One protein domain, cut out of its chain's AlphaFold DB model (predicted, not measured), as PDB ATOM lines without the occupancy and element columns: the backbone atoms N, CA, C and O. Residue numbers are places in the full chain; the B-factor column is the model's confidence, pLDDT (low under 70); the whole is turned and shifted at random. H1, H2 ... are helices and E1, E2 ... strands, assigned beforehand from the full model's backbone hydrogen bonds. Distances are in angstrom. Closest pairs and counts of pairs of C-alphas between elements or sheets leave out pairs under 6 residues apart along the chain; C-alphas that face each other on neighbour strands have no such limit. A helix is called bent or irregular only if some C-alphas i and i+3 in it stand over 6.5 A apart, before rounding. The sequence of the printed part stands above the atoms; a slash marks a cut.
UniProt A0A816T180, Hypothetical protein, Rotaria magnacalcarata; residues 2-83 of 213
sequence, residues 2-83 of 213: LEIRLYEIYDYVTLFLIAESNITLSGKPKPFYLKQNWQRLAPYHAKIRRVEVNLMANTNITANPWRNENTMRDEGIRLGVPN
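What this domain is: This is residues 2 to 83 of the 213 residues of the protein "Hypothetical protein" of Rotaria magnacalcarata (UniProt A0A816T180). A narrow ribbon of two parallel strands, E1 and E2, runs through the middle, with the longest helix, H4, packed on one face by its residues 69 to 80. H1, H2 and H3 lie toward the other face, H1 and H3 side by side near the end where both strands begin; two long links loop at the opposite end. The printed part has 82 residues, in the order H1 E1 H2 H3 E2 H4, of mixed class. It is only just compact, close to loose, with a radius of gyration of the C-alphas of 13.7 A and spans of 40 by 29 by 19 A.

Where its parts are: E1 is residues 16 to 21, 16.2 A long, from C-alpha 16 at (-23.658, 17.688, -34.358); E2 is residues 48 to 53, 15.6 A. H4 is residues 65 to 80, 22.3 A, ending with C-alpha 80 at (-30.814, 20.889, -40.958). H1 is residues 2 to 12, 15.8 A; H2 is residues 33 to 36, 5.0 A; H3 is residues 38 to 47, 13.2 A. H1 and H3 are irregular: C-alphas 8 and 11, and C-alphas 40 and 43, are each 8.0 A apart.

How they stand to each other: E1 and E2 are parallel at 21 degrees, with N 18 and O 49 at 2.9 A and N 53 and O 20 at 2.8 A. E1, H2 H3, E2 form a strand-helix-strand unit, two parallel strands joined through helices, with a right-handed crossover. The closest C-alphas of E1 and H4 are Ala 19 and Gly 76, 5.0 A; those of E2 and H4 are Val 51 and Gly 80, 5.8 A. H1 and H3 touch at a shallow tilt of 19 degrees, the same way; their closest C-alphas are Leu 6 and Tyr 44, 6.9 A. H2 and E2 are near each other; H3 and H4 are apart. Every O i to N i+4 pair is within hydrogen-bond range in H4, 5 of 7 in H1 and 1 of 6 in H3, where 5 of 7 O i to N i+3 pairs are; H2 is too short for an O i to N i+4 pair.

The domain as a whole: The two farthest C-alphas, Asp 11 and Ala 63, are 40.5 A apart. The printed part has no cut; the links E1 to H2 and E2 to H4 are long. pLDDT is under 70 at residues 57 to 60 and 82 to 83.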
ATOM      1  N   LEU A   2     -12.933  23.477 -35.560       93.25
ATOM      2  CA  LEU A   2     -14.098  22.575 -35.504       93.25
ATOM      3  C   LEU A   2     -13.771  21.230 -34.837       93.25
ATOM      4  O   LEU A   2     -14.483  20.816 -33.938       93.25
ATOM      5  N   GLU A   3     -12.665  20.608 -35.230       94.94
ATOM      6  CA  GLU A   3     -12.198  19.335 -34.671       94.94
ATOM      7  C   GLU A   3     -12.005  19.362 -33.149       94.94
ATOM      8  O   GLU A   3     -12.447  18.446 -32.475       94.94
ATOM      9  N   ILE A   4     -11.423  20.438 -32.606       94.62
ATOM     10  CA  ILE A   4     -11.269  20.611 -31.154       94.62
ATOM     11  C   ILE A   4     -12.646  20.561 -30.495       94.62
ATOM     12  O   ILE A   4     -12.851  19.805 -29.564       94.62
ATOM     13  N   ARG A   5     -13.625  21.302 -31.030       93.81
ATOM     14  CA  ARG A   5     -14.990  21.276 -30.487       93.81
ATOM     15  C   ARG A   5     -15.613  19.892 -30.577       93.81
ATOM     16  O   ARG A   5     -16.243  19.479 -29.622       93.81
ATOM     17  N   LEU A   6     -15.451  19.205 -31.708       95.81
ATOM     18  CA  LEU A   6     -15.957  17.845 -31.862       95.81
ATOM     19  C   LEU A   6     -15.368  16.938 -30.783       95.81
ATOM     20  O   LEU A   6     -16.149  16.278 -30.120       95.81
ATOM     21  N   TYR A   7     -14.053  16.989 -30.554       96.12
ATOM     22  CA  TYR A   7     -13.376  16.224 -29.507       96.12
ATOM     23  C   TYR A   7     -13.913  16.536 -28.106       96.12
ATOM     24  O   TYR A   7     -14.361  15.627 -27.419       96.12
ATOM     25  N   GLU A   8     -13.928  17.813 -27.701       93.44
ATOM     26  CA  GLU A   8     -14.266  18.195 -26.319       93.44
ATOM     27  C   GLU A   8     -15.685  17.790 -25.901       93.44
ATOM     28  O   GLU A   8     -15.915  17.492 -24.732       93.44
ATOM     29  N   ILE A   9     -16.654  17.822 -26.828       94.19
ATOM     30  CA  ILE A   9     -18.064  17.578 -26.488       94.19
ATOM     31  C   ILE A   9     -18.655  16.313 -27.116       94.19
ATOM     32  O   ILE A   9     -19.861  16.099 -26.987       94.19
ATOM     33  N   TYR A  10     -17.846  15.477 -27.780       96.69
ATOM     34  CA  TYR A  10     -18.332  14.299 -28.512       96.69
ATOM     35  C   TYR A  10     -19.199  13.389 -27.642       96.69
ATOM     36  O   TYR A  10     -20.286  12.989 -28.064       96.69
ATOM     37  N   ASP A  11     -18.747  13.098 -26.425       96.12
ATOM     38  CA  ASP A  11     -19.400  12.146 -25.522       96.12
ATOM     39  C   ASP A  11     -20.677  12.706 -24.885       96.12
ATOM     40  O   ASP A  11     -21.556  11.947 -24.487       96.12
ATOM     41  N   TYR A  12     -20.832  14.030 -24.874       94.31
ATOM     42  CA  TYR A  12     -21.952  14.717 -24.230       94.31
ATOM     43  C   TYR A  12     -23.086  15.079 -25.192       94.31
ATOM     44  O   TYR A  12     -24.167  15.468 -24.750       94.31
ATOM     45  N   VAL A  13     -22.863  14.979 -26.507       92.75
ATOM     46  CA  VAL A  13     -23.882  15.305 -27.511       92.75
ATOM     47  C   VAL A  13     -24.373  14.070 -28.251       92.75
ATOM     48  O   VAL A  13     -23.624  13.134 -28.531       92.75
ATOM     49  N   THR A  14     -25.650  14.086 -28.624       91.94
ATOM     50  CA  THR A  14     -26.248  13.054 -29.481       91.94
ATOM     51  C   THR A  14     -25.930  13.299 -30.955       91.94
ATOM     52  O   THR A  14     -25.656  12.357 -31.692       91.94
ATOM     53  N   LEU A  15     -25.959  14.564 -31.390       90.69
ATOM     54  CA  LEU A  15     -25.802  14.948 -32.789       90.69
ATOM     55  C   LEU A  15     -25.158  16.334 -32.918       90.69
ATOM     56  O   LEU A  15     -25.576  17.297 -32.278       90.69
ATOM     57  N   PHE A  16     -24.198  16.447 -33.827       93.75
ATOM     58  CA  PHE A  16     -23.658  17.688 -34.358       93.75
ATOM     59  C   PHE A  16     -24.335  18.015 -35.686       93.75
ATOM     60  O   PHE A  16     -24.088  17.369 -36.704       93.75
ATOM     61  N   LEU A  17     -25.152  19.064 -35.701       90.75
ATOM     62  CA  LEU A  17     -25.625  19.661 -36.944       90.75
ATOM     63  C   LEU A  17     -24.600  20.697 -37.424       90.75
ATOM     64  O   LEU A  17     -24.412  21.726 -36.774       90.75
ATOM     65  N   ILE A  18     -23.945  20.446 -38.558       94.38
ATOM     66  CA  ILE A  18     -22.930  21.353 -39.108       94.38
ATOM     67  C   ILE A  18     -23.401  21.899 -40.450       94.38
ATOM     68  O   ILE A  18     -23.338  21.213 -41.472       94.38
ATOM     69  N   ALA A  19     -23.847  23.154 -40.435       92.06
ATOM     70  CA  ALA A  19     -24.213  23.892 -41.631       92.06
ATOM     71  C   ALA A  19     -23.023  24.686 -42.181       92.06
ATOM     72  O   ALA A  19     -22.399  25.473 -41.465       92.06
ATOM     73  N   GLU A  20     -22.725  24.502 -43.465       95.38
ATOM     74  CA  GLU A  20     -21.710  25.264 -44.187       95.38
ATOM     75  C   GLU A  20     -22.311  25.860 -45.461       95.38
ATOM     76  O   GLU A  20     -22.959  25.156 -46.226       95.38
ATOM     77  N   SER A  21     -22.063  27.148 -45.702       93.88
ATOM     78  CA  SER A  21     -22.472  27.860 -46.920       93.88
ATOM     79  C   SER A  21     -21.430  27.771 -48.038       93.88
ATOM     80  O   SER A  21     -20.247  27.621 -47.743       93.88
ATOM     81  N   ASN A  22     -21.822  27.920 -49.306       94.44
ATOM     82  CA  ASN A  22     -20.896  28.083 -50.442       94.44
ATOM     83  C   ASN A  22     -20.501  29.544 -50.730       94.44
ATOM     84  O   ASN A  22     -19.941  29.845 -51.785       94.44
ATOM     85  N   ILE A  23     -20.756  30.453 -49.787       93.38
ATOM     86  CA  ILE A  23     -20.292  31.844 -49.833       93.38
ATOM     87  C   ILE A  23     -19.665  32.278 -48.504       93.38
ATOM     88  O   ILE A  23     -19.943  31.710 -47.445       93.38
ATOM     89  N   THR A  24     -18.792  33.280 -48.554       94.12
ATOM     90  CA  THR A  24     -18.280  33.996 -47.379       94.12
ATOM     91  C   THR A  24     -19.306  35.010 -46.874       94.12
ATOM     92  O   THR A  24     -20.206  35.406 -47.614       94.12
ATOM     93  N   LEU A  25     -19.159  35.495 -45.636       92.56
ATOM     94  CA  LEU A  25     -20.029  36.556 -45.101       92.56
ATOM     95  C   LEU A  25     -19.930  37.827 -45.960       92.56
ATOM     96  O   LEU A  25     -20.934  38.470 -46.237       92.56
ATOM     97  N   SER A  26     -18.740  38.111 -46.489       92.12
ATOM     98  CA  SER A  26     -18.487  39.168 -47.478       92.12
ATOM     99  C   SER A  26     -19.063  38.909 -48.883       92.12
ATOM    100  O   SER A  26     -18.838  39.712 -49.781       92.12
ATOM    101  N   GLY A  27     -19.788  37.807 -49.101       91.25
ATOM    102  CA  GLY A  27     -20.492  37.505 -50.352       91.25
ATOM    103  C   GLY A  27     -19.639  36.870 -51.457       91.25
ATOM    104  O   GLY A  27     -20.122  36.702 -52.572       91.25
ATOM    105  N   LYS A  28     -18.387  36.493 -51.177       91.50
ATOM    106  CA  LYS A  28     -17.492  35.854 -52.156       91.50
ATOM    107  C   LYS A  28     -17.791  34.350 -52.243       91.50
ATOM    108  O   LYS A  28     -18.012  33.734 -51.197       91.50
ATOM    109  N   PRO A  29     -17.751  33.723 -53.430       93.06
ATOM    110  CA  PRO A  29     -17.882  32.274 -53.551       93.06
ATOM    111  C   PRO A  29     -16.795  31.541 -52.759       93.06
ATOM    112  O   PRO A  29     -15.643  31.979 -52.707       93.06
ATOM    113  N   LYS A  30     -17.147  30.405 -52.156       94.06
ATOM    114  CA  LYS A  30     -16.188  29.506 -51.511       94.06
ATOM    115  C   LYS A  30     -16.621  28.045 -51.668       94.06
ATOM    116  O   LYS A  30     -17.819  27.765 -51.714       94.06
ATOM    117  N   PRO A  31     -15.679  27.090 -51.686       95.12
ATOM    118  CA  PRO A  31     -16.047  25.686 -51.617       95.12
ATOM    119  C   PRO A  31     -16.654  25.339 -50.247       95.12
ATOM    120  O   PRO A  31     -16.529  26.079 -49.259       95.12
ATOM    121  N   PHE A  32     -17.275  24.165 -50.178       96.06
ATOM    122  CA  PHE A  32     -17.601  23.522 -48.909       96.06
ATOM    123  C   PHE A  32     -16.323  22.896 -48.326       96.06
ATOM    124  O   PHE A  32     -15.958  21.767 -48.670       96.06
ATOM    125  N   TYR A  33     -15.615  23.628 -47.464       95.00
ATOM    126  CA  TYR A  33     -14.366  23.168 -46.854       95.00
ATOM    127  C   TYR A  33     -14.573  21.928 -45.988       95.00
ATOM    128  O   TYR A  33     -13.686  21.076 -45.938       95.00
ATOM    129  N   LEU A  34     -15.738  21.789 -45.347       95.25
ATOM    130  CA  LEU A  34     -16.079  20.598 -44.573       95.25
ATOM    131  C   LEU A  34     -16.149  19.358 -45.467       95.25
ATOM    132  O   LEU A  34     -15.692  18.296 -45.062       95.25
ATOM    133  N   LYS A  35     -16.670  19.503 -46.692       95.44
ATOM    134  CA  LYS A  35     -16.708  18.419 -47.683       95.44
ATOM    135  C   LYS A  35     -15.301  18.039 -48.139       95.44
ATOM    136  O   LYS A  35     -14.960  16.865 -48.155       95.44
ATOM    137  N   GLN A  36     -14.467  19.032 -48.454       95.88
ATOM    138  CA  GLN A  36     -13.082  18.809 -48.890       95.88
ATOM    139  C   GLN A  36     -12.207  18.167 -47.806       95.88
ATOM    140  O   GLN A  36     -11.280  17.429 -48.114       95.88
ATOM    141  N   ASN A  37     -12.502  18.443 -46.533       94.69
ATOM    142  CA  ASN A  37     -11.739  17.953 -45.386       94.69
ATOM    143  C   ASN A  37     -12.466  16.833 -44.627       94.69
ATOM    144  O   ASN A  37     -12.119  16.556 -43.479       94.69
ATOM    145  N   TRP A  38     -13.471  16.196 -45.237       95.19
ATOM    146  CA  TRP A  38     -14.387  15.294 -44.539       95.19
ATOM    147  C   TRP A  38     -13.669  14.136 -43.840       95.19
ATOM    148  O   TRP A  38     -13.963  13.840 -42.682       95.19
ATOM    149  N   GLN A  39     -12.659  13.558 -44.496       96.06
ATOM    150  CA  GLN A  39     -11.892  12.431 -43.962       96.06
ATOM    151  C   GLN A  39     -11.155  12.759 -42.658       96.06
ATOM    152  O   GLN A  39     -11.002  11.893 -41.802       96.06
ATOM    153  N   ARG A  40     -10.758  14.023 -42.447       93.62
ATOM    154  CA  ARG A  40     -10.091  14.455 -41.206       93.62
ATOM    155  C   ARG A  40     -10.994  14.342 -39.981       93.62
ATOM    156  O   ARG A  40     -10.503  14.354 -38.862       93.62
ATOM    157  N   LEU A  41     -12.307  14.266 -40.193       96.12
ATOM    158  CA  LEU A  41     -13.305  14.156 -39.138       96.12
ATOM    159  C   LEU A  41     -13.885  12.743 -39.021       96.12
ATOM    160  O   LEU A  41     -14.889  12.584 -38.333       96.12
ATOM    161  N   ALA A  42     -13.268  11.739 -39.662       96.88
ATOM    162  CA  ALA A  42     -13.730  10.348 -39.646       96.88
ATOM    163  C   ALA A  42     -14.086   9.816 -38.244       96.88
ATOM    164  O   ALA A  42     -15.162   9.233 -38.113       96.88
ATOM    165  N   PRO A  43     -13.304  10.095 -37.176       96.44
ATOM    166  CA  PRO A  43     -13.659   9.655 -35.822       96.44
ATOM    167  C   PRO A  43     -15.007  10.182 -35.304       96.44
ATOM    168  O   PRO A  43     -15.587   9.595 -34.398       96.44
ATOM    169  N   TYR A  44     -15.516  11.280 -35.869       97.31
ATOM    170  CA  TYR A  44     -16.718  11.968 -35.395       97.31
ATOM    171  C   TYR A  44     -17.941  11.761 -36.300       97.31
ATOM    172  O   TYR A  44     -19.032  12.223 -35.961       97.31
ATOM    173  N   HIS A  45     -17.788  11.101 -37.458       96.88
ATOM    174  CA  HIS A  45     -18.836  11.008 -38.489       96.88
ATOM    175  C   HIS A  45     -20.152  10.441 -37.962       96.88
ATOM    176  O   HIS A  45     -21.207  10.936 -38.353       96.88
ATOM    177  N   ALA A  46     -20.099   9.480 -37.035       97.44
ATOM    178  CA  ALA A  46     -21.282   8.828 -36.472       97.44
ATOM    179  C   ALA A  46     -22.286   9.809 -35.840       97.44
ATOM    180  O   ALA A  46     -23.481   9.526 -35.808       97.44
ATOM    181  N   LYS A  47     -21.819  10.974 -35.369       97.38
ATOM    182  CA  LYS A  47     -22.670  12.011 -34.775       97.38
ATOM    183  C   LYS A  47     -22.780  13.271 -35.630       97.38
ATOM    184  O   LYS A  47     -23.376  14.235 -35.168       97.38
ATOM    185  N   ILE A  48     -22.230  13.331 -36.844       96.00
ATOM    186  CA  ILE A  48     -22.286  14.554 -37.662       96.00
ATOM    187  C   ILE A  48     -23.376  14.451 -38.729       96.00
ATOM    188  O   ILE A  48     -23.277  13.664 -39.668       96.00
ATOM    189  N   ARG A  49     -24.349  15.364 -38.671       92.50
ATOM    190  CA  ARG A  49     -25.235  15.687 -39.794       92.50
ATOM    191  C   ARG A  49     -24.741  16.950 -40.489       92.50
ATOM    192  O   ARG A  49     -24.792  18.048 -39.936       92.50
ATOM    193  N   ARG A  50     -24.280  16.796 -41.730       94.44
ATOM    194  CA  ARG A  50     -23.805  17.901 -42.569       94.44
ATOM    195  C   ARG A  50     -24.957  18.543 -43.338       94.44
ATOM    196  O   ARG A  50     -25.792  17.842 -43.899       94.44
ATOM    197  N   VAL A  51     -24.960  19.870 -43.397       92.81
ATOM    198  CA  VAL A  51     -25.953  20.660 -44.130       92.81
ATOM    199  C   VAL A  51     -25.221  21.600 -45.083       92.81
ATOM    200  O   VAL A  51     -24.460  22.465 -44.654       92.81
ATOM    201  N   GLU A  52     -25.425  21.410 -46.384       94.38
ATOM    202  CA  GLU A  52     -24.903  22.309 -47.417       94.38
ATOM    203  C   GLU A  52     -25.905  23.441 -47.661       94.38
ATOM    204  O   GLU A  52     -27.035  23.206 -48.080       94.38
ATOM    205  N   VAL A  53     -25.485  24.676 -47.402       91.31
ATOM    206  CA  VAL A  53     -26.301  25.879 -47.580       91.31
ATOM    207  C   VAL A  53     -25.903  26.542 -48.900       91.31
ATOM    208  O   VAL A  53     -24.917  27.276 -48.979       91.31
ATOM    209  N   ASN A  54     -26.636  26.243 -49.973       91.38
ATOM    210  CA  ASN A  54     -26.351  26.790 -51.299       91.38
ATOM    211  C   ASN A  54     -27.058  28.142 -51.498       91.38
ATOM    212  O   ASN A  54     -28.236  28.187 -51.844       91.38
ATOM    213  N   LEU A  55     -26.328  29.242 -51.291       86.94
ATOM    214  CA  LEU A  55     -26.857  30.602 -51.472       86.94
ATOM    215  C   LEU A  55     -26.500  31.218 -52.825       86.94
ATOM    216  O   LEU A  55     -27.151  32.176 -53.235       86.94
ATOM    217  N   MET A  56     -25.519  30.654 -53.536       80.81
ATOM    218  CA  MET A  56     -25.218  31.045 -54.919       80.81
ATOM    219  C   MET A  56     -26.385  30.736 -55.864       80.81
ATOM    220  O   MET A  56     -26.652  31.513 -56.772       80.81
ATOM    221  N   ALA A  57     -27.092  29.621 -55.641       69.62
ATOM    222  CA  ALA A  57     -28.197  29.184 -56.499       69.62
ATOM    223  C   ALA A  57     -29.543  29.878 -56.205       69.62
ATOM    224  O   ALA A  57     -30.436  29.821 -57.039       69.62
ATOM    225  N   ASN A  58     -29.694  30.524 -55.040       57.78
ATOM    226  CA  ASN A  58     -30.986  30.992 -54.506       57.78
ATOM    227  C   ASN A  58     -31.050  32.518 -54.254       57.78
ATOM    228  O   ASN A  58     -31.806  32.967 -53.394       57.78
ATOM    229  N   THR A  59     -30.219  33.300 -54.961       59.25
ATOM    230  CA  THR A  59     -30.259  34.782 -55.044       59.25
ATOM    231  C   THR A  59     -30.683  35.505 -53.755       59.25
ATOM    232  O   THR A  59     -31.751  36.096 -53.662       59.25
ATOM    233  N   ASN A  60     -29.804  35.512 -52.748       64.81
ATOM    234  CA  ASN A  60     -29.914  36.396 -51.573       64.81
ATOM    235  C   ASN A  60     -28.537  36.872 -51.067       64.81
ATOM    236  O   ASN A  60     -28.356  37.149 -49.880       64.81
ATOM    237  N   ILE A  61     -27.549  36.948 -51.966       77.62
ATOM    238  CA  ILE A  61     -26.250  37.555 -51.661       77.62
ATOM    239  C   ILE A  61     -26.410  39.060 -51.777       77.62
ATOM    240  O   ILE A  61     -26.864  39.573 -52.796       77.62
ATOM    241  N   THR A  62     -26.038  39.770 -50.726       82.00
ATOM    242  CA  THR A  62     -26.138  41.224 -50.684       82.00
ATOM    243  C   THR A  62     -24.776  41.844 -50.424       82.00
ATOM    244  O   THR A  62     -23.884  41.200 -49.869       82.00
ATOM    245  N   ALA A  63     -24.634  43.123 -50.770       85.44
ATOM    246  CA  ALA A  63     -23.465  43.913 -50.391       85.44
ATOM    247  C   ALA A  63     -23.336  44.080 -48.864       85.44
ATOM    248  O   ALA A  63     -22.268  44.430 -48.375       85.44
ATOM    249  N   ASN A  64     -24.407  43.820 -48.099       90.12
ATOM    250  CA  ASN A  64     -24.383  43.870 -46.645       90.12
ATOM    251  C   ASN A  64     -23.959  42.504 -46.069       90.12
ATOM    252  O   ASN A  64     -24.750  41.551 -46.072       90.12
ATOM    253  N   PRO A  65     -22.750  42.392 -45.499       91.12
ATOM    254  CA  PRO A  65     -22.242  41.107 -45.053       91.12
ATOM    255  C   PRO A  65     -22.951  40.568 -43.800       91.12
ATOM    256  O   PRO A  65     -23.013  39.356 -43.594       91.12
ATOM    257  N   TRP A  66     -23.583  41.435 -43.001       89.44
ATOM    258  CA  TRP A  66     -24.423  41.022 -41.872       89.44
ATOM    259  C   TRP A  66     -25.713  40.348 -42.330       89.44
ATOM    260  O   TRP A  66     -26.186  39.409 -41.690       89.44
ATOM    261  N   ARG A  67     -26.289  40.804 -43.451       87.00
ATOM    262  CA  ARG A  67     -27.457  40.145 -44.046       87.00
ATOM    263  C   ARG A  67     -27.075  38.764 -44.568       87.00
ATOM    264  O   ARG A  67     -27.783  37.812 -44.265       87.00
ATOM    265  N   ASN A  68     -25.925  38.641 -45.231       89.50
ATOM    266  CA  ASN A  68     -25.402  37.345 -45.671       89.50
ATOM    267  C   ASN A  68     -25.171  36.396 -44.481       89.50
ATOM    268  O   ASN A  68     -25.577  35.237 -44.533       89.50
ATOM    269  N   GLU A  69     -24.576  36.887 -43.387       87.44
ATOM    270  CA  GLU A  69     -24.381  36.115 -42.153       87.44
ATOM    271  C   GLU A  69     -25.700  35.598 -41.568       87.44
ATOM    272  O   GLU A  69     -25.780  34.425 -41.197       87.44
ATOM    273  N   ASN A  70     -26.734  36.442 -41.501       85.00
ATOM    274  CA  ASN A  70     -28.050  36.037 -41.003       85.00
ATOM    275  C   ASN A  70     -28.682  34.975 -41.913       85.00
ATOM    276  O   ASN A  70     -29.071  33.917 -41.422       85.00
ATOM    277  N   THR A  71     -28.693  35.207 -43.231       85.06
ATOM    278  CA  THR A  71     -29.250  34.265 -44.215       85.06
ATOM    279  C   THR A  71     -28.592  32.890 -44.118       85.06
ATOM    280  O   THR A  71     -29.291  31.885 -44.054       85.06
ATOM    281  N   MET A  72     -27.256  32.821 -44.045       87.31
ATOM    282  CA  MET A  72     -26.537  31.542 -43.935       87.31
ATOM    283  C   MET A  72     -26.937  30.730 -42.710       87.31
ATOM    284  O   MET A  72     -27.034  29.506 -42.774       87.31
ATOM    285  N   ARG A  73     -27.118  31.408 -41.579       83.06
ATOM    286  CA  ARG A  73     -27.434  30.758 -40.310       83.06
ATOM    287  C   ARG A  73     -28.860  30.240 -40.285       83.06
ATOM    288  O   ARG A  73     -29.084  29.104 -39.872       83.06
ATOM    289  N   ASP A  74     -29.794  31.072 -40.725       81.44
ATOM    290  CA  ASP A  74     -31.214  30.747 -40.702       81.44
ATOM    291  C   ASP A  74     -31.520  29.635 -41.711       81.44
ATOM    292  O   ASP A  74     -32.180  28.654 -41.367       81.44
ATOM    293  N   GLU A  75     -30.929  29.708 -42.907       83.62
ATOM    294  CA  GLU A  75     -31.055  28.662 -43.923       83.62
ATOM    295  C   GLU A  75     -30.407  27.341 -43.483       83.62
ATOM    296  O   GLU A  75     -30.968  26.266 -43.698       83.62
ATOM    297  N   GLY A  76     -29.263  27.402 -42.792       84.50
ATOM    298  CA  GLY A  76     -28.610  26.219 -42.231       84.50
ATOM    299  C   GLY A  76     -29.487  25.441 -41.249       84.50
ATOM    300  O   GLY A  76     -29.508  24.210 -41.292       84.50
ATOM    301  N   ILE A  77     -30.247  26.134 -40.398       77.69
ATOM    302  CA  ILE A  77     -31.206  25.476 -39.500       77.69
ATOM    303  C   ILE A  77     -32.427  24.981 -40.258       77.69
ATOM    304  O   ILE A  77     -32.808  23.833 -40.053       77.69
ATOM    305  N   ARG A  78     -32.989  25.788 -41.165       77.31
ATOM    306  CA  ARG A  78     -34.155  25.387 -41.963       77.31
ATOM    307  C   ARG A  78     -33.912  24.070 -42.708       77.31
ATOM    308  O   ARG A  78     -34.783  23.206 -42.737       77.31
ATOM    309  N   LEU A  79     -32.723  23.908 -43.292       82.75
ATOM    310  CA  LEU A  79     -32.318  22.691 -44.001       82.75
ATOM    311  C   LEU A  79     -31.925  21.546 -43.050       82.75
ATOM    312  O   LEU A  79     -32.143  20.371 -43.349       82.75
ATOM    313  N   GLY A  80     -31.312  21.873 -41.913       80.81
ATOM    314  CA  GLY A  80     -30.814  20.889 -40.958       80.81
ATOM    315  C   GLY A  80     -31.860  20.306 -40.013       80.81
ATOM    316  O   GLY A  80     -31.705  19.173 -39.556       80.81
ATOM    317  N   VAL A  81     -32.923  21.059 -39.738       76.31
ATOM    318  CA  VAL A  81     -33.988  20.730 -38.787       76.31
ATOM    319  C   VAL A  81     -35.343  20.968 -39.466       76.31
ATOM    320  O   VAL A  81     -35.928  22.044 -39.333       76.31
ATOM    321  N   PRO A  82     -35.861  19.976 -40.216       62.03
ATOM    322  CA  PRO A  82     -37.179  20.076 -40.837       62.03
ATOM    323  C   PRO A  82     -38.253  20.382 -39.779       62.03
ATOM    324  O   PRO A  82     -38.233  19.791 -38.702       62.03
ATOM    325  N   ASN A  83     -39.184  21.292 -40.087       59.06
ATOM    326  CA  ASN A  83     -40.266  21.776 -39.207       59.06
ATOM    327  C   ASN A  83     -39.869  22.756 -38.082       59.06
ATOM    328  O   ASN A  83     -40.681  23.019 -37.198       59.06
TER     329      ASN A  83